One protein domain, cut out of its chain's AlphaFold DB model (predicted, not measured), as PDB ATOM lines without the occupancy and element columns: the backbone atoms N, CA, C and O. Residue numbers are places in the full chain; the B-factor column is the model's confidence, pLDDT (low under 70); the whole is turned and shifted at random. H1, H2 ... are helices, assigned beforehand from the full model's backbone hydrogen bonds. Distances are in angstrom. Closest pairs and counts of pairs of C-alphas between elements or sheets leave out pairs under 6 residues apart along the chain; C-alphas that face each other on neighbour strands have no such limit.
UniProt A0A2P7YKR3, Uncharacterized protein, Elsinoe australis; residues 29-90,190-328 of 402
ATOM      1  N   ASP A  29     146.302 131.628 163.657       56.66
ATOM      2  CA  ASP A  29     147.119 132.835 163.794       56.66
ATOM      3  C   ASP A  29     147.068 133.651 162.495       56.66
ATOM      4  O   ASP A  29     147.579 133.235 161.451       56.66
ATOM      5  N   PHE A  30     146.431 134.821 162.561       59.06
ATOM      6  CA  PHE A  30     146.289 135.736 161.429       59.06
ATOM      7  C   PHE A  30     147.567 136.539 161.139       59.06
ATOM      8  O   PHE A  30     147.639 137.213 160.113       59.06
ATOM      9  N   ASP A  31     148.617 136.443 161.966       64.62
ATOM     10  CA  ASP A  31     149.894 137.118 161.691       64.62
ATOM     11  C   ASP A  31     150.570 136.595 160.418       64.62
ATOM     12  O   ASP A  31     151.383 137.293 159.802       64.62
ATOM     13  N   ILE A  32     150.172 135.413 159.942       69.25
ATOM     14  CA  ILE A  32     150.572 134.923 158.628       69.25
ATOM     15  C   ILE A  32     150.148 135.866 157.491       69.25
ATOM     16  O   ILE A  32     150.911 136.012 156.537       69.25
ATOM     17  N   ASP A  33     149.006 136.558 157.607       69.75
ATOM     18  CA  ASP A  33     148.505 137.539 156.631       69.75
ATOM     19  C   ASP A  33     149.470 138.711 156.496       69.75
ATOM     20  O   ASP A  33     149.856 139.094 155.386       69.75
ATOM     21  N   ALA A  34     149.965 139.200 157.631       72.25
ATOM     22  CA  ALA A  34     150.997 140.224 157.679       72.25
ATOM     23  C   ALA A  34     152.348 139.706 157.152       72.25
ATOM     24  O   ALA A  34     153.025 140.400 156.388       72.25
ATOM     25  N   VAL A  35     152.744 138.477 157.501       76.19
ATOM     26  CA  VAL A  35     153.991 137.864 157.010       76.19
ATOM     27  C   VAL A  35     153.953 137.670 155.493       76.19
ATOM     28  O   VAL A  35     154.932 137.995 154.814       76.19
ATOM     29  N   LEU A  36     152.834 137.208 154.931       77.62
ATOM     30  CA  LEU A  36     152.644 137.099 153.485       77.62
ATOM     31  C   LEU A  36     152.695 138.485 152.839       77.62
ATOM     32  O   LEU A  36     153.423 138.671 151.866       77.62
ATOM     33  N   ALA A  37     151.994 139.474 153.405       78.12
ATOM     34  CA  ALA A  37     152.002 140.842 152.898       78.12
ATOM     35  C   ALA A  37     153.427 141.406 152.815       78.12
ATOM     36  O   ALA A  37     153.829 141.927 151.771       78.12
ATOM     37  N   ILE A  38     154.222 141.260 153.878       80.75
ATOM     38  CA  ILE A  38     155.593 141.782 153.953       80.75
ATOM     39  C   ILE A  38     156.523 141.025 153.004       80.75
ATOM     40  O   ILE A  38     157.260 141.652 152.241       80.75
ATOM     41  N   THR A  39     156.508 139.692 153.034       84.31
ATOM     42  CA  THR A  39     157.440 138.875 152.241       84.31
ATOM     43  C   THR A  39     157.148 138.967 150.746       84.31
ATOM     44  O   THR A  39     158.072 139.173 149.957       84.31
ATOM     45  N   VAL A  40     155.875 138.911 150.341       81.50
ATOM     46  CA  VAL A  40     155.467 139.041 148.934       81.50
ATOM     47  C   VAL A  40     155.705 140.461 148.428       81.50
ATOM     48  O   VAL A  40     156.309 140.629 147.371       81.50
ATOM     49  N   THR A  41     155.331 141.500 149.185       80.25
ATOM     50  CA  THR A  41     155.603 142.891 148.780       80.25
ATOM     51  C   THR A  41     157.107 143.155 148.709       80.25
ATOM     52  O   THR A  41     157.591 143.737 147.737       80.25
ATOM     53  N   GLY A  42     157.876 142.693 149.698       78.25
ATOM     54  CA  GLY A  42     159.333 142.829 149.742       78.25
ATOM     55  C   GLY A  42     160.044 142.103 148.600       78.25
ATOM     56  O   GLY A  42     161.063 142.588 148.100       78.25
ATOM     57  N   TYR A  43     159.491 140.975 148.148       81.25
ATOM     58  CA  TYR A  43     159.955 140.286 146.953       81.25
ATOM     59  C   TYR A  43     159.594 141.080 145.690       81.25
ATOM     60  O   TYR A  43     160.490 141.538 144.981       81.25
ATOM     61  N   LEU A  44     158.304 141.339 145.448       78.50
ATOM     62  CA  LEU A  44     157.807 141.964 144.216       78.50
ATOM     63  C   LEU A  44     158.386 143.365 143.967       78.50
ATOM     64  O   LEU A  44     158.706 143.708 142.828       78.50
ATOM     65  N   THR A  45     158.563 144.173 145.014       75.75
ATOM     66  CA  THR A  45     159.084 145.550 144.903       75.75
ATOM     67  C   THR A  45     160.547 145.614 144.476       75.75
ATOM     68  O   THR A  45     160.969 146.598 143.859       75.75
ATOM     69  N   MET A  46     161.339 144.574 144.744       72.44
ATOM     70  CA  MET A  46     162.784 144.661 144.548       72.44
ATOM     71  C   MET A  46     163.195 144.594 143.077       72.44
ATOM     72  O   MET A  46     164.235 145.133 142.691       72.44
ATOM     73  N   LEU A  47     162.385 143.976 142.217       67.00
ATOM     74  CA  LEU A  47     162.731 143.822 140.808       67.00
ATOM     75  C   LEU A  47     162.548 145.102 139.976       67.00
ATOM     76  O   LEU A  47     163.474 145.432 139.224       67.00
ATOM     77  N   PRO A  48     161.470 145.890 140.145       65.75
ATOM     78  CA  PRO A  48     161.415 147.258 139.635       65.75
ATOM     79  C   PRO A  48     162.617 148.087 140.100       65.75
ATOM     80  O   PRO A  48     163.265 148.742 139.282       65.75
ATOM     81  N   VAL A  49     163.005 147.976 141.377       69.56
ATOM     82  CA  VAL A  49     164.192 148.657 141.923       69.56
ATOM     83  C   VAL A  49     165.474 148.185 141.233       69.56
ATOM     84  O   VAL A  49     166.318 149.011 140.888       69.56
ATOM     85  N   HIS A  50     165.617 146.892 140.938       65.62
ATOM     86  CA  HIS A  50     166.771 146.359 140.212       65.62
ATOM     87  C   HIS A  50     166.820 146.806 138.749       65.62
ATOM     88  O   HIS A  50     167.909 146.979 138.195       65.62
ATOM     89  N   CYS A  51     165.657 147.006 138.120       63.28
ATOM     90  CA  CYS A  51     165.509 147.420 136.724       63.28
ATOM     91  C   CYS A  51     165.641 148.944 136.534       63.28
ATOM     92  O   CYS A  51     166.228 149.397 135.546       63.28
ATOM     93  N   TRP A  52     165.169 149.749 137.483       63.22
ATOM     94  CA  TRP A  52     165.212 151.218 137.428       63.22
ATOM     95  C   TRP A  52     166.469 151.796 138.103       63.22
ATOM     96  O   TRP A  52     166.957 152.866 137.734       63.22
ATOM     97  N   SER A  53     167.018 151.040 139.054       63.38
ATOM     98  CA  SER A  53     168.212 151.254 139.870       63.38
ATOM     99  C   SER A  53     169.559 151.395 139.153       63.38
ATOM    100  O   SER A  53     170.338 150.442 139.186       63.38
ATOM    101  N   SER A  54     169.929 152.535 138.555       57.12
ATOM    102  CA  SER A  54     171.332 152.726 138.117       57.12
ATOM    103  C   SER A  54     172.325 152.715 139.296       57.12
ATOM    104  O   SER A  54     173.489 152.355 139.126       57.12
ATOM    105  N   PHE A  55     171.853 153.045 140.504       55.59
ATOM    106  CA  PHE A  55     172.651 153.129 141.728       55.59
ATOM    107  C   PHE A  55     173.025 151.757 142.307       55.59
ATOM    108  O   PHE A  55     174.124 151.592 142.837       55.59
ATOM    109  N   VAL A  56     172.154 150.754 142.179       55.88
ATOM    110  CA  VAL A  56     172.420 149.377 142.645       55.88
ATOM    111  C   VAL A  56     173.541 148.715 141.830       55.88
ATOM    112  O   VAL A  56     174.318 147.918 142.350       55.88
ATOM    113  N   ARG A  57     173.694 149.118 140.564       57.84
ATOM    114  CA  ARG A  57     174.578 148.490 139.568       57.84
ATOM    115  C   ARG A  57     176.043 148.928 139.639       57.84
ATOM    116  O   ARG A  57     176.877 148.387 138.921       57.84
ATOM    117  N   GLY A  58     176.372 149.909 140.480       59.28
ATOM    118  CA  GLY A  58     177.707 150.514 140.519       59.28
ATOM    119  C   GLY A  58     178.758 149.750 141.332       59.28
ATOM    120  O   GLY A  58     179.940 150.062 141.221       59.28
ATOM    121  N   SER A  59     178.377 148.785 142.181       66.88
ATOM    122  CA  SER A  59     179.356 147.989 142.937       66.88
ATOM    123  C   SER A  59     178.935 146.537 143.136       66.88
ATOM    124  O   SER A  59     177.781 146.237 143.434       66.88
ATOM    125  N   ARG A  60     179.921 145.635 143.062       69.31
ATOM    126  CA  ARG A  60     179.747 144.189 143.275       69.31
ATOM    127  C   ARG A  60     179.133 143.868 144.646       69.31
ATOM    128  O   ARG A  60     178.303 142.978 144.751       69.31
ATOM    129  N   ALA A  61     179.474 144.651 145.672       70.69
ATOM    130  CA  ALA A  61     178.889 144.535 147.010       70.69
ATOM    131  C   ALA A  61     177.389 144.881 147.047       70.69
ATOM    132  O   ALA A  61     176.622 144.197 147.713       70.69
ATOM    133  N   ARG A  62     176.948 145.906 146.300       71.06
ATOM    134  CA  ARG A  62     175.521 146.255 146.204       71.06
ATOM    135  C   ARG A  62     174.743 145.185 145.449       71.06
ATOM    136  O   ARG A  62     173.668 144.802 145.888       71.06
ATOM    137  N   GLN A  63     175.318 144.652 144.375       71.25
ATOM    138  CA  GLN A  63     174.722 143.541 143.635       71.25
ATOM    139  C   GLN A  63     174.570 142.281 144.505       71.25
ATOM    140  O   GLN A  63     173.533 141.630 144.447       71.25
ATOM    141  N   LEU A  64     175.559 141.972 145.354       73.56
ATOM    142  CA  LEU A  64     175.477 140.873 146.323       73.56
ATOM    143  C   LEU A  64     174.411 141.111 147.395       73.56
ATOM    144  O   LEU A  64     173.666 140.189 147.705       73.56
ATOM    145  N   LEU A  65     174.306 142.330 147.929       78.44
ATOM    146  CA  LEU A  65     173.285 142.673 148.923       78.44
ATOM    147  C   LEU A  65     171.881 142.485 148.348       78.44
ATOM    148  O   LEU A  65     171.027 141.878 148.987       78.44
ATOM    149  N   VAL A  66     171.650 142.947 147.118       74.06
ATOM    150  CA  VAL A  66     170.341 142.768 146.488       74.06
ATOM    151  C   VAL A  66     170.071 141.309 146.132       74.06
ATOM    152  O   VAL A  66     168.943 140.850 146.285       74.06
ATOM    153  N   LEU A  67     171.083 140.550 145.710       75.12
ATOM    154  CA  LEU A  67     170.930 139.113 145.493       75.12
ATOM    155  C   LEU A  67     170.551 138.396 146.794       75.12
ATOM    156  O   LEU A  67     169.600 137.620 146.797       75.12
ATOM    157  N   LEU A  68     171.233 138.706 147.897       80.50
ATOM    158  CA  LEU A  68     170.936 138.155 149.218       80.50
ATOM    159  C   LEU A  68     169.503 138.487 149.652       80.50
ATOM    160  O   LEU A  68     168.771 137.593 150.060       80.50
ATOM    161  N   TRP A  69     169.079 139.743 149.497       82.06
ATOM    162  CA  TRP A  69     167.703 140.159 149.777       82.06
ATOM    163  C   TRP A  69     166.681 139.377 148.948       82.06
ATOM    164  O   TRP A  69     165.698 138.890 149.493       82.06
ATOM    165  N   ASN A  70     166.916 139.223 147.638       78.56
ATOM    166  CA  ASN A  70     166.011 138.473 146.766       78.56
ATOM    167  C   ASN A  70     165.906 137.003 147.184       78.56
ATOM    168  O   ASN A  70     164.811 136.457 147.162       78.56
ATOM    169  N   VAL A  71     167.016 136.375 147.584       81.31
ATOM    170  CA  VAL A  71     167.012 134.991 148.078       81.31
ATOM    171  C   VAL A  71     166.243 134.884 149.397       81.31
ATOM    172  O   VAL A  71     165.414 133.989 149.540       81.31
ATOM    173  N   LEU A  72     166.468 135.812 150.331       83.12
ATOM    174  CA  LEU A  72     165.781 135.832 151.626       83.12
ATOM    175  C   LEU A  72     164.273 136.071 151.476       83.12
ATOM    176  O   LEU A  72     163.482 135.343 152.067       83.12
ATOM    177  N   MET A  73     163.868 137.041 150.654       84.75
ATOM    178  CA  MET A  73     162.452 137.329 150.411       84.75
ATOM    179  C   MET A  73     161.765 136.220 149.615       84.75
ATOM    180  O   MET A  73     160.623 135.891 149.915       84.75
ATOM    181  N   LEU A  74     162.462 135.587 148.662       83.06
ATOM    182  CA  LEU A  74     161.945 134.406 147.972       83.06
ATOM    183  C   LEU A  74     161.709 133.261 148.962       83.06
ATOM    184  O   LEU A  74     160.621 132.693 148.974       83.06
ATOM    185  N   ALA A  75     162.683 132.962 149.824       85.00
ATOM    186  CA  ALA A  75     162.535 131.941 150.858       85.00
ATOM    187  C   ALA A  75     161.354 132.257 151.791       85.00
ATOM    188  O   ALA A  75     160.503 131.399 151.999       85.00
ATOM    189  N   GLY A  76     161.248 133.503 152.267       82.44
ATOM    190  CA  GLY A  76     160.120 133.960 153.079       82.44
ATOM    191  C   GLY A  76     158.773 133.805 152.370       82.44
ATOM    192  O   GLY A  76     157.833 133.284 152.961       82.44
ATOM    193  N   SER A  77     158.693 134.174 151.088       82.75
ATOM    194  CA  SER A  77     157.467 134.042 150.293       82.75
ATOM    195  C   SER A  77     157.066 132.582 150.062       82.75
ATOM    196  O   SER A  77     155.885 132.266 150.137       82.75
ATOM    197  N   ILE A  78     158.027 131.674 149.844       83.31
ATOM    198  CA  ILE A  78     157.760 130.235 149.712       83.31
ATOM    199  C   ILE A  78     157.249 129.681 151.040       83.31
ATOM    200  O   ILE A  78     156.229 129.000 151.053       83.31
ATOM    201  N   CYS A  79     157.913 130.000 152.156       82.31
ATOM    202  CA  CYS A  79     157.469 129.575 153.481       82.31
ATOM    203  C   CYS A  79     156.050 130.072 153.782       82.31
ATOM    204  O   CYS A  79     155.211 129.283 154.208       82.31
ATOM    205  N   ALA A  80     155.763 131.346 153.501       78.62
ATOM    206  CA  ALA A  80     154.437 131.919 153.688       78.62
ATOM    207  C   ALA A  80     153.394 131.242 152.788       78.62
ATOM    208  O   ALA A  80     152.348 130.855 153.285       78.62
ATOM    209  N   LEU A  81     153.682 131.018 151.500       76.62
ATOM    210  CA  LEU A  81     152.758 130.368 150.558       76.62
ATOM    211  C   LEU A  81     152.514 128.882 150.849       76.62
ATOM    212  O   LEU A  81     151.458 128.370 150.492       76.62
ATOM    213  N   VAL A  82     153.474 128.187 151.464       78.81
ATOM    214  CA  VAL A  82     153.306 126.797 151.917       78.81
ATOM    215  C   VAL A  82     152.491 126.743 153.205       78.81
ATOM    216  O   VAL A  82     151.619 125.888 153.331       78.81
ATOM    217  N   LEU A  83     152.752 127.656 154.143       72.00
ATOM    218  CA  LEU A  83     152.061 127.700 155.430       72.00
ATOM    219  C   LEU A  83     150.618 128.203 155.281       72.00
ATOM    220  O   LEU A  83     149.712 127.635 155.885       72.00
ATOM    221  N   TRP A  84     150.391 129.196 154.417       71.38
ATOM    222  CA  TRP A  84     149.093 129.819 154.145       71.38
ATOM    223  C   TRP A  84     147.920 128.843 153.961       71.38
ATOM    224  O   TRP A  84     146.925 128.981 154.670       71.38
ATOM    225  N   PRO A  85     147.988 127.844 153.055       62.56
ATOM    226  CA  PRO A  85     146.895 126.894 152.870       62.56
ATOM    227  C   PRO A  85     146.705 125.963 154.071       62.56
ATOM    228  O   PRO A  85     145.587 125.520 154.310       62.56
ATOM    229  N   THR A  86     147.767 125.678 154.832       60.62
ATOM    230  CA  THR A  86     147.717 124.749 155.973       60.62
ATOM    231  C   THR A  86     147.128 125.362 157.239       60.62
ATOM    232  O   THR A  86     146.787 124.620 158.151       60.62
ATOM    233  N   LEU A  87     146.942 126.686 157.302       55.16
ATOM    234  CA  LEU A  87     146.283 127.310 158.453       55.16
ATOM    235  C   LEU A  87     144.847 126.833 158.635       55.16
ATOM    236  O   LEU A  87     144.385 126.734 159.758       55.16
ATOM    237  N   LEU A  88     144.148 126.509 157.551       50.59
ATOM    238  CA  LEU A  88     142.759 126.052 157.620       50.59
ATOM    239  C   LEU A  88     142.625 124.553 157.890       50.59
ATOM    240  O   LEU A  88     141.515 124.099 158.172       50.59
ATOM    241  N   ASP A  89     143.724 123.795 157.823       50.09
ATOM    242  CA  ASP A  89     143.726 122.395 158.230       50.09
ATOM    243  C   ASP A  89     143.706 122.351 159.761       50.09
ATOM    244  O   ASP A  89     144.733 122.301 160.440       50.09
ATOM    245  N   THR A  90     142.500 122.378 160.326       50.00
ATOM    246  CA  THR A  90     142.321 122.066 161.739       50.00
ATOM    247  C   THR A  90     142.745 120.621 161.972       50.00
ATOM    248  O   THR A  90     142.231 119.729 161.281       50.00
ATOM    249  N   LYS A 190     133.370 135.963 144.211       52.66
ATOM    250  CA  LYS A 190     134.244 136.999 143.637       52.66
ATOM    251  C   LYS A 190     135.511 137.189 144.462       52.66
ATOM    252  O   LYS A 190     136.545 137.492 143.883       52.66
ATOM    253  N   GLU A 191     135.446 137.011 145.779       53.38
ATOM    254  CA  GLU A 191     136.612 137.089 146.664       53.38
ATOM    255  C   GLU A 191     137.558 135.897 146.456       53.38
ATOM    256  O   GLU A 191     138.765 136.107 146.332       53.38
ATOM    257  N   SER A 192     137.036 134.673 146.305       55.38
ATOM    258  CA  SER A 192     137.849 133.485 146.000       55.38
ATOM    259  C   SER A 192     138.485 133.543 144.610       55.38
ATOM    260  O   SER A 192     139.659 133.211 144.456       55.38
ATOM    261  N   GLU A 193     137.742 134.009 143.602       61.91
ATOM    262  CA  GLU A 193     138.264 134.221 142.245       61.91
ATOM    263  C   GLU A 193     139.342 135.310 142.233       61.91
ATOM    264  O   GLU A 193     140.384 135.158 141.597       61.91
ATOM    265  N   LEU A 194     139.145 136.394 142.987       64.81
ATOM    266  CA  LEU A 194     140.128 137.467 143.085       64.81
ATOM    267  C   LEU A 194     141.390 137.013 143.833       64.81
ATOM    268  O   LEU A 194     142.494 137.294 143.373       64.81
ATOM    269  N   ALA A 195     141.258 136.242 144.914       66.12
ATOM    270  CA  ALA A 195     142.393 135.632 145.607       66.12
ATOM    271  C   ALA A 195     143.161 134.652 144.699       66.12
ATOM    272  O   ALA A 195     144.390 134.705 144.633       66.12
ATOM    273  N   ALA A 196     142.457 133.808 143.937       67.75
ATOM    274  CA  ALA A 196     143.071 132.893 142.976       67.75
ATOM    275  C   ALA A 196     143.818 133.647 141.862       67.75
ATOM    276  O   ALA A 196     144.966 133.318 141.555       67.75
ATOM    277  N   LEU A 197     143.216 134.704 141.307       71.31
ATOM    278  CA  LEU A 197     143.859 135.578 140.322       71.31
ATOM    279  C   LEU A 197     145.108 136.258 140.891       71.31
ATOM    280  O   LEU A 197     146.120 136.348 140.194       71.31
ATOM    281  N   MET A 198     145.072 136.692 142.153       73.50
ATOM    282  CA  MET A 198     146.228 137.285 142.825       73.50
ATOM    283  C   MET A 198     147.348 136.269 143.045       73.50
ATOM    284  O   MET A 198     148.502 136.577 142.756       73.50
ATOM    285  N   ILE A 199     147.030 135.042 143.465       75.00
ATOM    286  CA  ILE A 199     148.015 133.957 143.593       75.00
ATOM    287  C   ILE A 199     148.657 133.660 142.234       75.00
ATOM    288  O   ILE A 199     149.882 133.601 142.131       75.00
ATOM    289  N   VAL A 200     147.859 133.546 141.169       78.50
ATOM    290  CA  VAL A 200     148.376 133.346 139.807       78.50
ATOM    291  C   VAL A 200     149.268 134.516 139.386       78.50
ATOM    292  O   VAL A 200     150.358 134.292 138.859       78.50
ATOM    293  N   ALA A 201     148.865 135.759 139.660       78.44
ATOM    294  CA  ALA A 201     149.667 136.941 139.358       78.44
ATOM    295  C   ALA A 201     151.001 136.947 140.126       78.44
ATOM    296  O   ALA A 201     152.039 137.262 139.536       78.44
ATOM    297  N   ILE A 202     151.008 136.545 141.400       79.88
ATOM    298  CA  ILE A 202     152.218 136.409 142.226       79.88
ATOM    299  C   ILE A 202     153.123 135.298 141.684       79.88
ATOM    300  O   ILE A 202     154.328 135.499 141.576       79.88
ATOM    301  N   ILE A 203     152.569 134.152 141.277       82.00
ATOM    302  CA  ILE A 203     153.348 133.048 140.694       82.00
ATOM    303  C   ILE A 203     153.974 133.478 139.368       82.00
ATOM    304  O   ILE A 203     155.175 133.305 139.167       82.00
ATOM    305  N   VAL A 204     153.188 134.069 138.463       81.00
ATOM    306  CA  VAL A 204     153.676 134.532 137.156       81.00
ATOM    307  C   VAL A 204     154.775 135.574 137.345       81.00
ATOM    308  O   VAL A 204     155.859 135.439 136.774       81.00
ATOM    309  N   THR A 205     154.535 136.587 138.179       77.62
ATOM    310  CA  THR A 205     155.545 137.614 138.466       77.62
ATOM    311  C   THR A 205     156.765 137.016 139.165       77.62
ATOM    312  O   THR A 205     157.885 137.295 138.745       77.62
ATOM    313  N   GLY A 206     156.595 136.101 140.117       78.69
ATOM    314  CA  GLY A 206     157.701 135.429 140.794       78.69
ATOM    315  C   GLY A 206     158.563 134.577 139.864       78.69
ATOM    316  O   GLY A 206     159.788 134.677 139.898       78.69
ATOM    317  N   ILE A 207     157.958 133.832 138.935       82.19
ATOM    318  CA  ILE A 207     158.700 133.104 137.894       82.19
ATOM    319  C   ILE A 207     159.510 134.087 137.045       82.19
ATOM    320  O   ILE A 207     160.702 133.865 136.816       82.19
ATOM    321  N   THR A 208     158.917 135.209 136.617       78.38
ATOM    322  CA  THR A 208     159.669 136.218 135.851       78.38
ATOM    323  C   THR A 208     160.838 136.807 136.646       78.38
ATOM    324  O   THR A 208     161.900 137.061 136.073       78.38
ATOM    325  N   MET A 209     160.695 136.947 137.967       77.00
ATOM    326  CA  MET A 209     161.759 137.414 138.856       77.00
ATOM    327  C   MET A 209     162.896 136.404 139.005       77.00
ATOM    328  O   MET A 209     164.063 136.791 138.921       77.00
ATOM    329  N   ILE A 210     162.581 135.116 139.146       80.56
ATOM    330  CA  ILE A 210     163.579 134.038 139.179       80.56
ATOM    331  C   ILE A 210     164.370 134.007 137.871       80.56
ATOM    332  O   ILE A 210     165.598 133.929 137.888       80.56
ATOM    333  N   VAL A 211     163.684 134.121 136.733       79.50
ATOM    334  CA  VAL A 211     164.342 134.127 135.424       79.50
ATOM    335  C   VAL A 211     165.256 135.349 135.281       79.50
ATOM    336  O   VAL A 211     166.408 135.207 134.870       79.50
ATOM    337  N   MET A 212     164.811 136.541 135.690       75.31
ATOM    338  CA  MET A 212     165.656 137.747 135.719       75.31
ATOM    339  C   MET A 212     166.886 137.590 136.613       75.31
ATOM    340  O   MET A 212     167.989 137.990 136.231       75.31
ATOM    341  N   LEU A 213     166.714 137.000 137.795       75.25
ATOM    342  CA  LEU A 213     167.809 136.727 138.718       75.25
ATOM    343  C   LEU A 213     168.812 135.740 138.105       75.25
ATOM    344  O   LEU A 213     170.019 135.973 138.169       75.25
ATOM    345  N   ALA A 214     168.328 134.690 137.438       77.31
ATOM    346  CA  ALA A 214     169.169 133.746 136.713       77.31
ATOM    347  C   ALA A 214     169.964 134.445 135.600       77.31
ATOM    348  O   ALA A 214     171.173 134.222 135.493       77.31
ATOM    349  N   PHE A 215     169.342 135.349 134.833       73.31
ATOM    350  CA  PHE A 215     170.031 136.169 133.826       73.31
ATOM    351  C   PHE A 215     171.138 137.049 134.434       73.31
ATOM    352  O   PHE A 215     172.224 137.185 133.865       73.31
ATOM    353  N   LEU A 216     170.889 137.616 135.616       70.69
ATOM    354  CA  LEU A 216     171.852 138.447 136.343       70.69
ATOM    355  C   LEU A 216     173.047 137.648 136.885       70.69
ATOM    356  O   LEU A 216     174.174 138.137 136.818       70.69
ATOM    357  N   ILE A 217     172.818 136.440 137.411       71.44
ATOM    358  CA  ILE A 217     173.864 135.591 138.008       71.44
ATOM    359  C   ILE A 217     174.726 134.933 136.931       71.44
ATOM    360  O   ILE A 217     175.952 134.927 137.030       71.44
ATOM    361  N   THR A 218     174.095 134.388 135.890       69.44
ATOM    362  CA  THR A 218     174.785 133.593 134.860       69.44
ATOM    363  C   THR A 218     175.620 134.433 133.894       69.44
ATOM    364  O   THR A 218     176.312 133.879 133.044       69.44
ATOM    365  N   GLY A 219     175.573 135.768 133.985       63.81
ATOM    366  CA  GLY A 219     176.325 136.636 133.078       63.81
ATOM    367  C   GLY A 219     175.886 136.487 131.618       63.81
ATOM    368  O   GLY A 219     176.616 136.869 130.706       63.81
ATOM    369  N   THR A 220     174.674 135.991 131.386       61.25
ATOM    370  CA  THR A 220     174.079 135.737 130.065       61.25
ATOM    371  C   THR A 220     173.771 137.017 129.275       61.25
ATOM    372  O   THR A 220     173.369 136.943 128.117       61.25
ATOM    373  N   HIS A 221     174.073 138.196 129.830       57.44
ATOM    374  CA  HIS A 221     174.086 139.477 129.115       57.44
ATOM    375  C   HIS A 221     174.971 139.482 127.852       57.44
ATOM    376  O   HIS A 221     174.732 140.280 126.955       57.44
ATOM    377  N   SER A 222     175.981 138.607 127.756       57.72
ATOM    378  CA  SER A 222     176.801 138.454 126.542       57.72
ATOM    379  C   SER A 222     176.063 137.725 125.408       57.72
ATOM    380  O   SER A 222     176.368 137.912 124.224       57.72
ATOM    381  N   LEU A 223     175.070 136.905 125.757       62.34
ATOM    382  CA  LEU A 223     174.269 136.123 124.819       62.34
ATOM    383  C   LEU A 223     173.107 136.950 124.257       62.34
ATOM    384  O   LEU A 223     172.774 136.792 123.084       62.34
ATOM    385  N   THR A 224     172.555 137.886 125.024       64.06
ATOM    386  CA  THR A 224     171.389 138.698 124.631       64.06
ATOM    387  C   THR A 224     171.778 140.086 124.148       64.06
ATOM    388  O   THR A 224     172.626 140.733 124.753       64.06
ATOM    389  N   ARG A 225     171.137 140.596 123.096       65.50
ATOM    390  CA  ARG A 225     171.314 141.991 122.646       65.50
ATOM    391  C   ARG A 225     170.497 142.984 123.470       65.50
ATOM    392  O   ARG A 225     170.780 144.179 123.431       65.50
ATOM    393  N   VAL A 226     169.486 142.510 124.194       64.50
ATOM    394  CA  VAL A 226     168.610 143.358 125.009       64.50
ATOM    395  C   VAL A 226     169.333 143.766 126.299       64.50
ATOM    396  O   VAL A 226     169.712 142.896 127.088       64.50
ATOM    397  N   PRO A 227     169.515 145.072 126.572       63.81
ATOM    398  CA  PRO A 227     170.128 145.522 127.812       63.81
ATOM    399  C   PRO A 227     169.114 145.438 128.964       63.81
ATOM    400  O   PRO A 227     168.569 146.449 129.409       63.81
ATOM    401  N   LEU A 228     168.896 144.231 129.507       61.12
ATOM    402  CA  LEU A 228     168.066 144.017 130.712       61.12
ATOM    403  C   LEU A 228     168.536 144.874 131.903       61.12
ATOM    404  O   LEU A 228     167.760 145.280 132.762       61.12
ATOM    405  N   HIS A 229     169.830 145.194 131.923       59.56
ATOM    406  CA  HIS A 229     170.499 145.981 132.946       59.56
ATOM    407  C   HIS A 229     170.424 147.499 132.719       59.56
ATOM    408  O   HIS A 229     170.989 148.224 133.531       59.56
ATOM    409  N   ARG A 230     169.801 148.006 131.643       64.56
ATOM    410  CA  ARG A 230     169.570 149.446 131.389       64.56
ATOM    411  C   ARG A 230     168.328 149.647 130.506       64.56
ATOM    412  O   ARG A 230     168.445 150.076 129.361       64.56
ATOM    413  N   PRO A 231     167.112 149.415 131.029       62.81
ATOM    414  CA  PRO A 231     165.900 149.513 130.217       62.81
ATOM    415  C   PRO A 231     165.650 150.919 129.658       62.81
ATOM    416  O   PRO A 231     165.096 151.057 128.575       62.81
ATOM    417  N   LYS A 232     166.146 151.970 130.326       63.88
ATOM    418  CA  LYS A 232     166.087 153.352 129.816       63.88
ATOM    419  C   LYS A 232     166.818 153.534 128.477       63.88
ATOM    420  O   LYS A 232     166.443 154.405 127.703       63.88
ATOM    421  N   GLU A 233     167.828 152.715 128.179       65.06
ATOM    422  CA  GLU A 233     168.552 152.773 126.903       65.06
ATOM    423  C   GLU A 233     167.749 152.158 125.747       65.06
ATOM    424  O   GLU A 233     167.938 152.566 124.607       65.06
ATOM    425  N   ILE A 234     166.794 151.260 126.034       61.06
ATOM    426  CA  ILE A 234     165.869 150.695 125.033       61.06
ATOM    427  C   ILE A 234     164.918 151.777 124.518       61.06
ATOM    428  O   ILE A 234     164.656 151.851 123.320       61.06
ATOM    429  N   PHE A 235     164.428 152.623 125.427       61.22
ATOM    430  CA  PHE A 235     163.535 153.740 125.110       61.22
ATOM    431  C   PHE A 235     164.282 154.982 124.605       61.22
ATOM    432  O   PHE A 235     163.663 155.909 124.089       61.22
ATOM    433  N   SER A 236     165.615 155.004 124.710       62.94
ATOM    434  CA  SER A 236     166.440 156.019 124.065       62.94
ATOM    435  C   SER A 236     166.545 155.719 122.573       62.94
ATOM    436  O   SER A 236     167.083 154.692 122.155       62.94
ATOM    437  N   GLN A 237     166.083 156.662 121.754       57.19
ATOM    438  CA  GLN A 237     166.063 156.557 120.292       57.19
ATOM    439  C   GLN A 237     167.447 156.233 119.690       57.19
ATOM    440  O   GLN A 237     167.535 155.632 118.623       57.19
ATOM    441  N   LYS A 238     168.536 156.572 120.399       55.53
ATOM    442  CA  LYS A 238     169.927 156.396 119.951       55.53
ATOM    443  C   LYS A 238     170.483 154.972 120.134       55.53
ATOM    444  O   LYS A 238     171.422 154.610 119.433       55.53
ATOM    445  N   HIS A 239     169.924 154.166 121.043       57.75
ATOM    446  CA  HIS A 239     170.433 152.823 121.381       57.75
ATOM    447  C   HIS A 239     169.347 151.735 121.388       57.75
ATOM    448  O   HIS A 239     169.558 150.648 121.927       57.75
ATOM    449  N   SER A 240     168.193 151.997 120.766       63.75
ATOM    450  CA  SER A 240     167.099 151.029 120.740       63.75
ATOM    451  C   SER A 240     167.499 149.743 119.981       63.75
ATOM    452  O   SER A 240     167.957 149.815 118.839       63.75
ATOM    453  N   PRO A 241     167.320 148.546 120.574       66.06
ATOM    454  CA  PRO A 241     167.570 147.268 119.898       66.06
ATOM    455  C   PRO A 241     166.446 146.883 118.915       66.06
ATOM    456  O   PRO A 241     166.590 145.930 118.148       66.06
ATOM    457  N   MET A 242     165.332 147.624 118.916       69.19
ATOM    458  CA  MET A 242     164.123 147.323 118.140       69.19
ATOM    459  C   MET A 242     164.329 147.240 116.622       69.19
ATOM    460  O   MET A 242     163.805 146.298 116.031       69.19
ATOM    461  N   PRO A 243     165.101 148.129 115.964       75.50
ATOM    462  CA  PRO A 243     165.326 148.032 114.522       75.50
ATOM    463  C   PRO A 243     166.016 146.720 114.128       75.50
ATOM    464  O   PRO A 243     165.623 146.078 113.158       75.50
ATOM    465  N   ALA A 244     166.991 146.271 114.928       69.62
ATOM    466  CA  ALA A 244     167.701 145.017 114.688       69.62
ATOM    467  C   ALA A 244     166.790 143.791 114.886       69.62
ATOM    468  O   ALA A 244     166.839 142.853 114.093       69.62
ATOM    469  N   ILE A 245     165.929 143.816 115.909       71.75
ATOM    470  CA  ILE A 245     164.942 142.756 116.165       71.75
ATOM    471  C   ILE A 245     163.894 142.715 115.044       71.75
ATOM    472  O   ILE A 245     163.547 141.638 114.563       71.75
ATOM    473  N   TRP A 246     163.419 143.874 114.579       77.88
ATOM    474  CA  TRP A 246     162.433 143.973 113.502       77.88
ATOM    475  C   TRP A 246     162.970 143.454 112.165       77.88
ATOM    476  O   TRP A 246     162.271 142.740 111.441       77.88
ATOM    477  N   ASP A 247     164.236 143.736 111.859       77.88
ATOM    478  CA  ASP A 247     164.904 143.185 110.681       77.88
ATOM    479  C   ASP A 247     165.030 141.658 110.743       77.88
ATOM    480  O   ASP A 247     164.835 140.979 109.727       77.88
ATOM    481  N   ASP A 248     165.305 141.100 111.923       75.25
ATOM    482  CA  ASP A 248     165.362 139.654 112.134       75.25
ATOM    483  C   ASP A 248     163.960 139.010 112.046       75.25
ATOM    484  O   ASP A 248     163.810 137.969 111.398       75.25
ATOM    485  N   VAL A 249     162.905 139.671 112.547       77.50
ATOM    486  CA  VAL A 249     161.495 139.255 112.374       77.50
ATOM    487  C   VAL A 249     161.092 139.257 110.900       77.50
ATOM    488  O   VAL A 249     160.508 138.286 110.412       77.50
ATOM    489  N   LYS A 250     161.425 140.315 110.153       82.19
ATOM    490  CA  LYS A 250     161.103 140.444 108.722       82.19
ATOM    491  C   LYS A 250     161.826 139.392 107.876       82.19
ATOM    492  O   LYS A 250     161.268 138.855 106.916       82.19
ATOM    493  N   LYS A 251     163.068 139.058 108.237       77.69
ATOM    494  CA  LYS A 251     163.830 137.957 107.620       77.69
ATOM    495  C   LYS A 251     163.258 136.590 108.010       77.69
ATOM    496  O   LYS A 251     163.198 135.707 107.155       77.69
ATOM    497  N   GLY A 252     162.820 136.419 109.257       72.44
ATOM    498  CA  GLY A 252     162.205 135.193 109.767       72.44
ATOM    499  C   GLY A 252     160.859 134.889 109.111       72.44
ATOM    500  O   GLY A 252     160.677 133.808 108.558       72.44
ATOM    501  N   THR A 253     159.955 135.867 109.060       76.00
ATOM    502  CA  THR A 253     158.638 135.751 108.406       76.00
ATOM    503  C   THR A 253     158.753 135.431 106.919       76.00
ATOM    504  O   THR A 253     158.099 134.503 106.450       76.00
ATOM    505  N   ARG A 254     159.650 136.092 106.173       75.50
ATOM    506  CA  ARG A 254     159.914 135.742 104.762       75.50
ATOM    507  C   ARG A 254     160.379 134.293 104.595       75.50
ATOM    508  O   ARG A 254     159.966 133.628 103.650       75.50
ATOM    509  N   ARG A 255     161.212 133.786 105.507       67.56
ATOM    510  CA  ARG A 255     161.690 132.392 105.476       67.56
ATOM    511  C   ARG A 255     160.600 131.393 105.854       67.56
ATOM    512  O   ARG A 255     160.524 130.353 105.211       67.56
ATOM    513  N   ILE A 256     159.751 131.716 106.828       70.81
ATOM    514  CA  ILE A 256     158.600 130.891 107.222       70.81
ATOM    515  C   ILE A 256     157.585 130.816 106.076       70.81
ATOM    516  O   ILE A 256     157.164 129.726 105.719       70.81
ATOM    517  N   VAL A 257     157.267 131.935 105.421       77.88
ATOM    518  CA  VAL A 257     156.359 131.960 104.259       77.88
ATOM    519  C   VAL A 257     156.895 131.106 103.103       77.88
ATOM    520  O   VAL A 257     156.137 130.370 102.473       77.88
ATOM    521  N   VAL A 258     158.205 131.151 102.840       72.69
ATOM    522  CA  VAL A 258     158.844 130.290 101.829       72.69
ATOM    523  C   VAL A 258     158.840 128.818 102.261       72.69
ATOM    524  O   VAL A 258     158.583 127.950 101.432       72.69
ATOM    525  N   ALA A 259     159.065 128.527 103.544       68.44
ATOM    526  CA  ALA A 259     159.024 127.167 104.081       68.44
ATOM    527  C   ALA A 259     157.610 126.558 104.063       68.44
ATOM    528  O   ALA A 259     157.470 125.374 103.775       68.44
ATOM    529  N   ILE A 260     156.572 127.364 104.301       76.00
ATOM    530  CA  ILE A 260     155.163 126.950 104.221       76.00
ATOM    531  C   ILE A 260     154.753 126.699 102.764       76.00
ATOM    532  O   ILE A 260     154.054 125.731 102.485       76.00
ATOM    533  N   ARG A 261     155.215 127.528 101.816       78.06
ATOM    534  CA  ARG A 261     154.922 127.336 100.383       78.06
ATOM    535  C   ARG A 261     155.618 126.120  99.771       78.06
ATOM    536  O   ARG A 261     155.106 125.578  98.798       78.06
ATOM    537  N   SER A 262     156.775 125.700 100.284       76.12
ATOM    538  CA  SER A 262     157.498 124.543  99.738       76.12
ATOM    539  C   SER A 262     158.259 123.744 100.816       76.12
ATOM    540  O   SER A 262     159.494 123.778 100.898       76.12
ATOM    541  N   PRO A 263     157.535 122.958 101.638       72.19
ATOM    542  CA  PRO A 263     158.101 122.298 102.816       72.19
ATOM    543  C   PRO A 263     159.175 121.257 102.468       72.19
ATOM    544  O   PRO A 263     160.189 121.173 103.159       72.19
ATOM    545  N   LYS A 264     159.019 120.518 101.357       72.69
ATOM    546  CA  LYS A 264     159.989 119.492 100.921       72.69
ATOM    547  C   LYS A 264     161.355 120.091 100.559       72.69
ATOM    548  O   LYS A 264     162.382 119.623 101.041       72.69
ATOM    549  N   THR A 265     161.370 121.176  99.788       69.94
ATOM    550  CA  THR A 265     162.593 121.899  99.396       69.94
ATOM    551  C   THR A 265     163.248 122.650 100.554       69.94
ATOM    552  O   THR A 265     164.471 122.783 100.588       69.94
ATOM    553  N   ALA A 266     162.462 123.143 101.516       65.81
ATOM    554  CA  ALA A 266     162.991 123.793 102.713       65.81
ATOM    555  C   ALA A 266     163.680 122.790 103.652       65.81
ATOM    556  O   ALA A 266     164.761 123.081 104.170       65.81
ATOM    557  N   LEU A 267     163.093 121.599 103.818       68.88
ATOM    558  CA  LEU A 267     163.661 120.517 104.620       68.88
ATOM    559  C   LEU A 267     164.947 119.961 103.988       68.88
ATOM    560  O   LEU A 267     165.946 119.809 104.688       68.88
ATOM    561  N   GLN A 268     164.960 119.754 102.664       68.00
ATOM    562  CA  GLN A 268     166.159 119.338 101.921       68.00
ATOM    563  C   GLN A 268     167.293 120.359 102.058       68.00
ATOM    564  O   GLN A 268     168.365 120.015 102.533       68.00
ATOM    565  N   ARG A 269     167.040 121.657 101.828       66.81
ATOM    566  CA  ARG A 269     168.063 122.709 102.033       66.81
ATOM    567  C   ARG A 269     168.590 122.803 103.465       66.81
ATOM    568  O   ARG A 269     169.695 123.305 103.674       66.81
ATOM    569  N   PHE A 270     167.806 122.394 104.460       64.88
ATOM    570  CA  PHE A 270     168.267 122.329 105.845       64.88
ATOM    571  C   PHE A 270     169.136 121.089 106.087       64.88
ATOM    572  O   PHE A 270     170.146 121.190 106.783       64.88
ATOM    573  N   ASN A 271     168.787 119.956 105.470       67.31
ATOM    574  CA  ASN A 271     169.536 118.701 105.535       67.31
ATOM    575  C   ASN A 271     170.772 118.631 104.625       67.31
ATOM    576  O   ASN A 271     171.672 117.849 104.914       67.31
ATOM    577  N   ASP A 272     170.870 119.493 103.622       67.88
ATOM    578  CA  ASP A 272     172.042 119.603 102.745       67.88
ATOM    579  C   ASP A 272     173.008 120.700 103.218       67.88
ATOM    580  O   ASP A 272     174.137 120.818 102.746       67.88
ATOM    581  N   ALA A 273     172.596 121.521 104.194       65.62
ATOM    582  CA  ALA A 273     173.454 122.561 104.740       65.62
ATOM    583  C   ALA A 273     174.609 121.947 105.559       65.62
ATOM    584  O   ALA A 273     174.354 121.111 106.444       65.62
ATOM    585  N   PRO A 274     175.861 122.408 105.347       70.94
ATOM    586  CA  PRO A 274     177.027 121.905 106.066       70.94
ATOM    587  C   PRO A 274     176.875 122.118 107.578       70.94
ATOM    588  O   PRO A 274     176.298 123.115 108.027       70.94
ATOM    589  N   ARG A 275     177.414 121.189 108.378       64.81
ATOM    590  CA  ARG A 275     177.257 121.125 109.848       64.81
ATOM    591  C   ARG A 275     177.559 122.460 110.552       64.81
ATOM    592  O   ARG A 275     176.826 122.852 111.460       64.81
ATOM    593  N   ASN A 276     178.555 123.208 110.073       67.44
ATOM    594  CA  ASN A 276     178.907 124.534 110.600       67.44
ATOM    595  C   ASN A 276     177.855 125.617 110.282       67.44
ATOM    596  O   ASN A 276     177.585 126.463 111.129       67.44
ATOM    597  N   SER A 277     177.197 125.560 109.117       66.38
ATOM    598  CA  SER A 277     176.107 126.478 108.744       66.38
ATOM    599  C   SER A 277     174.812 126.191 109.513       66.38
ATOM    600  O   SER A 277     174.066 127.112 109.843       66.38
ATOM    601  N   ARG A 278     174.540 124.923 109.854       65.62
ATOM    602  CA  ARG A 278     173.416 124.580 110.744       65.62
ATOM    603  C   ARG A 278     173.630 125.095 112.157       65.62
ATOM    604  O   ARG A 278     172.706 125.661 112.731       65.62
ATOM    605  N   ARG A 279     174.844 124.950 112.696       72.38
ATOM    606  CA  ARG A 279     175.176 125.408 114.051       72.38
ATOM    607  C   ARG A 279     175.038 126.925 114.188       72.38
ATOM    608  O   ARG A 279     174.441 127.384 115.154       72.38
ATOM    609  N   THR A 280     175.501 127.698 113.203       74.69
ATOM    610  CA  THR A 280     175.337 129.162 113.204       74.69
ATOM    611  C   THR A 280     173.877 129.577 113.044       74.69
ATOM    612  O   THR A 280     173.403 130.421 113.799       74.69
ATOM    613  N   LYS A 281     173.113 128.947 112.139       73.69
ATOM    614  CA  LYS A 281     171.670 129.217 111.981       73.69
ATOM    615  C   LYS A 281     170.871 128.903 113.248       73.69
ATOM    616  O   LYS A 281     170.041 129.718 113.642       73.69
ATOM    617  N   LEU A 282     171.133 127.761 113.886       76.75
ATOM    618  CA  LEU A 282     170.486 127.372 115.140       76.75
ATOM    619  C   LEU A 282     170.840 128.353 116.261       76.75
ATOM    620  O   LEU A 282     169.962 128.774 117.002       76.75
ATOM    621  N   TRP A 283     172.105 128.776 116.338       77.44
ATOM    622  CA  TRP A 283     172.552 129.752 117.329       77.44
ATOM    623  C   TRP A 283     171.882 131.118 117.149       77.44
ATOM    624  O   TRP A 283     171.443 131.710 118.127       77.44
ATOM    625  N   HIS A 284     171.720 131.598 115.912       77.75
ATOM    626  CA  HIS A 284     170.975 132.831 115.640       77.75
ATOM    627  C   HIS A 284     169.488 132.716 115.992       77.75
ATOM    628  O   HIS A 284     168.925 133.666 116.528       77.75
ATOM    629  N   LEU A 285     168.860 131.565 115.727       78.12
ATOM    630  CA  LEU A 285     167.460 131.321 116.086       78.12
ATOM    631  C   LEU A 285     167.269 131.286 117.610       78.12
ATOM    632  O   LEU A 285     166.350 131.904 118.138       78.12
ATOM    633  N   LEU A 286     168.172 130.600 118.312       79.25
ATOM    634  CA  LEU A 286     168.164 130.479 119.767       79.25
ATOM    635  C   LEU A 286     168.431 131.837 120.425       79.25
ATOM    636  O   LEU A 286     167.734 132.210 121.362       79.25
ATOM    637  N   ARG A 287     169.364 132.623 119.874       78.06
ATOM    638  CA  ARG A 287     169.649 133.996 120.310       78.06
ATOM    639  C   ARG A 287     168.458 134.933 120.107       78.06
ATOM    640  O   ARG A 287     168.137 135.690 121.012       78.06
ATOM    641  N   PHE A 288     167.780 134.841 118.963       78.62
ATOM    642  CA  PHE A 288     166.558 135.603 118.697       78.62
ATOM    643  C   PHE A 288     165.435 135.243 119.681       78.62
ATOM    644  O   PHE A 288     164.810 136.133 120.249       78.62
ATOM    645  N   GLY A 289     165.209 133.948 119.930       78.44
ATOM    646  CA  GLY A 289     164.224 133.502 120.920       78.44
ATOM    647  C   GLY A 289     164.540 134.028 122.319       78.44
ATOM    648  O   GLY A 289     163.654 134.515 123.016       78.44
ATOM    649  N   LEU A 290     165.816 134.010 122.696       80.69
ATOM    650  CA  LEU A 290     166.281 134.535 123.972       80.69
ATOM    651  C   LEU A 290     166.072 136.062 124.069       80.69
ATOM    652  O   LEU A 290     165.594 136.542 125.093       80.69
ATOM    653  N   ASP A 291     166.351 136.818 123.003       77.56
ATOM    654  CA  ASP A 291     166.100 138.265 122.946       77.56
ATOM    655  C   ASP A 291     164.601 138.597 123.084       77.56
ATOM    656  O   ASP A 291     164.245 139.535 123.798       77.56
ATOM    657  N   VAL A 292     163.709 137.810 122.468       80.88
ATOM    658  CA  VAL A 292     162.248 137.970 122.612       80.88
ATOM    659  C   VAL A 292     161.798 137.672 124.042       80.88
ATOM    660  O   VAL A 292     161.061 138.464 124.626       80.88
ATOM    661  N   VAL A 293     162.271 136.569 124.630       82.19
ATOM    662  CA  VAL A 293     161.972 136.203 126.024       82.19
ATOM    663  C   VAL A 293     162.442 137.298 126.980       82.19
ATOM    664  O   VAL A 293     161.675 137.734 127.835       82.19
ATOM    665  N   ALA A 294     163.662 137.804 126.799       78.06
ATOM    666  CA  ALA A 294     164.196 138.905 127.591       78.06
ATOM    667  C   ALA A 294     163.316 140.161 127.508       78.06
ATOM    668  O   ALA A 294     163.077 140.803 128.525       78.06
ATOM    669  N   LEU A 295     162.808 140.498 126.319       79.00
ATOM    670  CA  LEU A 295     161.955 141.668 126.103       79.00
ATOM    671  C   LEU A 295     160.577 141.502 126.762       79.00
ATOM    672  O   LEU A 295     160.099 142.428 127.415       79.00
ATOM    673  N   VAL A 296     159.972 140.317 126.651       81.31
ATOM    674  CA  VAL A 296     158.703 139.979 127.319       81.31
ATOM    675  C   VAL A 296     158.852 140.052 128.834       81.31
ATOM    676  O   VAL A 296     158.025 140.660 129.508       81.31
ATOM    677  N   ILE A 297     159.932 139.492 129.375       79.75
ATOM    678  CA  ILE A 297     160.229 139.558 130.807       79.75
ATOM    679  C   ILE A 297     160.403 141.010 131.254       79.75
ATOM    680  O   ILE A 297     159.883 141.390 132.299       79.75
ATOM    681  N   LEU A 298     161.088 141.835 130.461       77.75
ATOM    682  CA  LEU A 298     161.256 143.255 130.756       77.75
ATOM    683  C   LEU A 298     159.909 143.994 130.747       77.75
ATOM    684  O   LEU A 298     159.643 144.794 131.637       77.75
ATOM    685  N   LEU A 299     159.035 143.694 129.784       80.00
ATOM    686  CA  LEU A 299     157.689 144.265 129.717       80.00
ATOM    687  C   LEU A 299     156.863 143.899 130.958       80.00
ATOM    688  O   LEU A 299     156.281 144.780 131.590       80.00
ATOM    689  N   ILE A 300     156.854 142.617 131.330       79.75
ATOM    690  CA  ILE A 300     156.170 142.124 132.531       79.75
ATOM    691  C   ILE A 300     156.739 142.818 133.774       79.75
ATOM    692  O   ILE A 300     155.995 143.399 134.557       79.75
ATOM    693  N   SER A 301     158.062 142.848 133.901       77.88
ATOM    694  CA  SER A 301     158.782 143.493 134.997       77.88
ATOM    695  C   SER A 301     158.470 144.984 135.148       77.88
ATOM    696  O   SER A 301     158.380 145.489 136.267       77.88
ATOM    697  N   MET A 302     158.382 145.712 134.035       75.12
ATOM    698  CA  MET A 302     158.317 147.171 134.049       75.12
ATOM    699  C   MET A 302     156.886 147.701 134.108       75.12
ATOM    700  O   MET A 302     156.677 148.785 134.644       75.12
ATOM    701  N   VAL A 303     155.921 146.957 133.561       78.94
ATOM    702  CA  VAL A 303     154.521 147.389 133.459       78.94
ATOM    703  C   VAL A 303     153.620 146.556 134.361       78.94
ATOM    704  O   VAL A 303     152.867 147.115 135.153       78.94
ATOM    705  N   LEU A 304     153.709 145.226 134.285       79.50
ATOM    706  CA  LEU A 304     152.791 144.349 135.010       79.50
ATOM    707  C   LEU A 304     153.127 144.290 136.504       79.50
ATOM    708  O   LEU A 304     152.225 144.388 137.327       79.50
ATOM    709  N   THR A 305     154.408 144.187 136.874       80.06
ATOM    710  CA  THR A 305     154.818 144.073 138.283       80.06
ATOM    711  C   THR A 305     154.383 145.270 139.141       80.06
ATOM    712  O   THR A 305     153.796 145.025 140.192       80.06
ATOM    713  N   PRO A 306     154.569 146.547 138.741       79.19
ATOM    714  CA  PRO A 306     154.062 147.683 139.518       79.19
ATOM    715  C   PRO A 306     152.540 147.670 139.683       79.19
ATOM    716  O   PRO A 306     152.045 147.938 140.775       79.19
ATOM    717  N   CYS A 307     151.795 147.314 138.630       81.75
ATOM    718  CA  CYS A 307     150.343 147.176 138.707       81.75
ATOM    719  C   CYS A 307     149.936 146.071 139.686       81.75
ATOM    720  O   CYS A 307     149.072 146.298 140.528       81.75
ATOM    721  N   VAL A 308     150.594 144.909 139.626       82.69
ATOM    722  CA  VAL A 308     150.349 143.791 140.546       82.69
ATOM    723  C   VAL A 308     150.678 144.182 141.982       82.69
ATOM    724  O   VAL A 308     149.902 143.846 142.863       82.69
ATOM    725  N   ILE A 309     151.754 144.936 142.238       81.19
ATOM    726  CA  ILE A 309     152.079 145.427 143.589       81.19
ATOM    727  C   ILE A 309     150.976 146.344 144.113       81.19
ATOM    728  O   ILE A 309     150.538 146.165 145.240       81.19
ATOM    729  N   ILE A 310     150.515 147.313 143.317       81.88
ATOM    730  CA  ILE A 310     149.462 148.245 143.749       81.88
ATOM    731  C   ILE A 310     148.174 147.480 144.049       81.88
ATOM    732  O   ILE A 310     147.589 147.663 145.111       81.88
ATOM    733  N   VAL A 311     147.756 146.600 143.135       82.88
ATOM    734  CA  VAL A 311     146.556 145.779 143.323       82.88
ATOM    735  C   VAL A 311     146.721 144.852 144.524       82.88
ATOM    736  O   VAL A 311     145.785 144.731 145.301       82.88
ATOM    737  N   PHE A 312     147.900 144.261 144.729       81.19
ATOM    738  CA  PHE A 312     148.193 143.402 145.875       81.19
ATOM    739  C   PHE A 312     148.155 144.157 147.193       81.19
ATOM    740  O   PHE A 312     147.526 143.674 148.120       81.19
ATOM    741  N   VAL A 313     148.775 145.336 147.282       79.00
ATOM    742  CA  VAL A 313     148.756 146.159 148.499       79.00
ATOM    743  C   VAL A 313     147.329 146.602 148.809       79.00
ATOM    744  O   VAL A 313     146.869 146.426 149.926       79.00
ATOM    745  N   VAL A 314     146.590 147.107 147.817       79.25
ATOM    746  CA  VAL A 314     145.184 147.495 148.016       79.25
ATOM    747  C   VAL A 314     144.338 146.294 148.425       79.25
ATOM    748  O   VAL A 314     143.521 146.408 149.332       79.25
ATOM    749  N   TRP A 315     144.534 145.148 147.774       76.75
ATOM    750  CA  TRP A 315     143.807 143.926 148.084       76.75
ATOM    751  C   TRP A 315     144.131 143.418 149.482       76.75
ATOM    752  O   TRP A 315     143.197 143.175 150.230       76.75
ATOM    753  N   ILE A 316     145.408 143.294 149.854       71.44
ATOM    754  CA  ILE A 316     145.814 142.743 151.148       71.44
ATOM    755  C   ILE A 316     145.442 143.686 152.294       71.44
ATOM    756  O   ILE A 316     145.031 143.212 153.338       71.44
ATOM    757  N   GLU A 317     145.489 145.006 152.093       72.38
ATOM    758  CA  GLU A 317     145.029 145.992 153.083       72.38
ATOM    759  C   GLU A 317     143.511 145.970 153.236       72.38
ATOM    760  O   GLU A 317     142.995 145.955 154.348       72.38
ATOM    761  N   TRP A 318     142.773 145.928 152.123       69.62
ATOM    762  CA  TRP A 318     141.320 145.776 152.158       69.62
ATOM    763  C   TRP A 318     140.908 144.451 152.803       69.62
ATOM    764  O   TRP A 318     139.947 144.406 153.569       69.62
ATOM    765  N   TYR A 319     141.655 143.393 152.501       63.56
ATOM    766  CA  TYR A 319     141.466 142.053 153.022       63.56
ATOM    767  C   TYR A 319     141.728 142.023 154.533       63.56
ATOM    768  O   TYR A 319     140.824 141.670 155.282       63.56
ATOM    769  N   ILE A 320     142.890 142.507 154.991       63.03
ATOM    770  CA  ILE A 320     143.232 142.627 156.416       63.03
ATOM    771  C   ILE A 320     142.192 143.490 157.130       63.03
ATOM    772  O   ILE A 320     141.681 143.083 158.164       63.03
ATOM    773  N   HIS A 321     141.815 144.641 156.565       58.97
ATOM    774  CA  HIS A 321     140.823 145.542 157.155       58.97
ATOM    775  C   HIS A 321     139.448 144.885 157.339       58.97
ATOM    776  O   HIS A 321     138.748 145.199 158.301       58.97
ATOM    777  N   ARG A 322     139.052 143.983 156.431       55.34
ATOM    778  CA  ARG A 322     137.791 143.238 156.524       55.34
ATOM    779  C   ARG A 322     137.863 141.996 157.405       55.34
ATOM    780  O   ARG A 322     136.842 141.666 157.998       55.34
ATOM    781  N   ASP A 323     139.024 141.355 157.524       50.69
ATOM    782  CA  ASP A 323     139.241 140.250 158.472       50.69
ATOM    783  C   ASP A 323     139.166 140.740 159.938       50.69
ATOM    784  O   ASP A 323     138.910 139.964 160.858       50.69
ATOM    785  N   VAL A 324     139.286 142.055 160.184       46.41
ATOM    786  CA  VAL A 324     139.117 142.655 161.518       46.41
ATOM    787  C   VAL A 324     137.640 142.848 161.908       46.41
ATOM    788  O   VAL A 324     137.205 143.946 162.255       46.41
ATOM    789  N   SER A 325     136.848 141.773 161.977       42.25
ATOM    790  CA  SER A 325     135.704 141.775 162.910       42.25
ATOM    791  C   SER A 325     136.157 141.612 164.374       42.25
ATOM    792  O   SER A 325     135.359 141.748 165.297       42.25
ATOM    793  N   GLY A 326     137.458 141.397 164.600       44.75
ATOM    794  CA  GLY A 326     138.120 141.299 165.901       44.75
ATOM    795  C   GLY A 326     138.549 142.630 166.534       44.75
ATOM    796  O   GLY A 326     139.577 142.668 167.191       44.75
ATOM    797  N   GLY A 327     137.809 143.736 166.381       41.31
ATOM    798  CA  GLY A 327     137.954 144.947 167.218       41.31
ATOM    799  C   GLY A 327     139.330 145.645 167.281       41.31
ATOM    800  O   GLY A 327     139.487 146.576 168.081       41.31
ATOM    801  N   ASP A 328     140.319 145.245 166.478       43.62
ATOM    802  CA  ASP A 328     141.577 145.974 166.346       43.62
ATOM    803  C   ASP A 328     141.314 147.265 165.589       43.62
ATOM    804  O   ASP A 328     140.883 147.297 164.438       43.62
TER     805      ASP A 328
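AT A GLANCE: This is residues 29 to 90 and 190 to 328 of the 402 residues of an uncharacterized protein of Elsinoe australis (UniProt A0A2P7YKR3). One long kinked helix, H7, runs through most of the length, and residues 297 to 320 of it join H1, H2 and H3 in an up-and-down bundle, each helix running against the one before it in the chain. The early part of H7 reaches out of the bundle, and H5 and H6 make an open triangle with it. The printed part has 201 residues with seven named helices, H1 to H7 in chain order, and no named strand: all helix. It is loose, with a radius of gyration of the C-alphas of 22.3 A, and elongated, spanning 75 by 42 by 30 A.

IN THESE COORDINATES: H1, residues 31 to 52, begins at C-alpha 31 (149.894, 137.118, 161.691) and is 32.0 A long. H2 is residues 60 to 86, 39.6 A; H3 is residues 190 to 217, 40.0 A. H4 is residues 231 to 235, H5 residues 242 to 261, 28.3 A, and H6 residues 263 to 271. H7, residues 275 to 323, is 64.6 A long, has a kink of 37 degrees near residue 306, and ends at C-alpha 323 (139.241, 140.250, 158.472).

HOW THE PARTS SIT: H1, the hub, forms a helical hairpin with H2, closest at the C-alphas of Tyr 43 and Met 73, 5.2 A. H1 touches H7 at a steep tilt of 43 degrees, closest at C-alphas 48 and 302, 6.4 A. H3 touches H7, closest at C-alphas 208 and 297, 6.1 A. H1 and H4 only just touch, with 3 pairs of C-alphas within 8 A, the closest 51 and 231 at 6.8 A. H5 and H6 touch only at the corner, and only just, with 3 such pairs, the closest 259 and 266 at 5.4 A. H2 and H7 are apart. Every O i to N i+4 pair is within hydrogen-bond range in H3, H5 and H6, but 15 of 18 in H1, 21 of 23 in H2, 42 of 45 in H7 and 0 of 1 in H4, which has 1 of 2 O i to N i+3 pairs within range.

THE WHOLE: The C-alphas farthest apart, of Asp 272 and Gly 327, are 77.2 A apart. Residues 91 to 189 are not printed; C-alphas 90 and 190 are 24.8 A apart across the cut. The link from H3 to H4 is long. The mean pLDDT of the printed part is 70.9; 84 residues are under 70, among them 218 to 242 and 318 to 328.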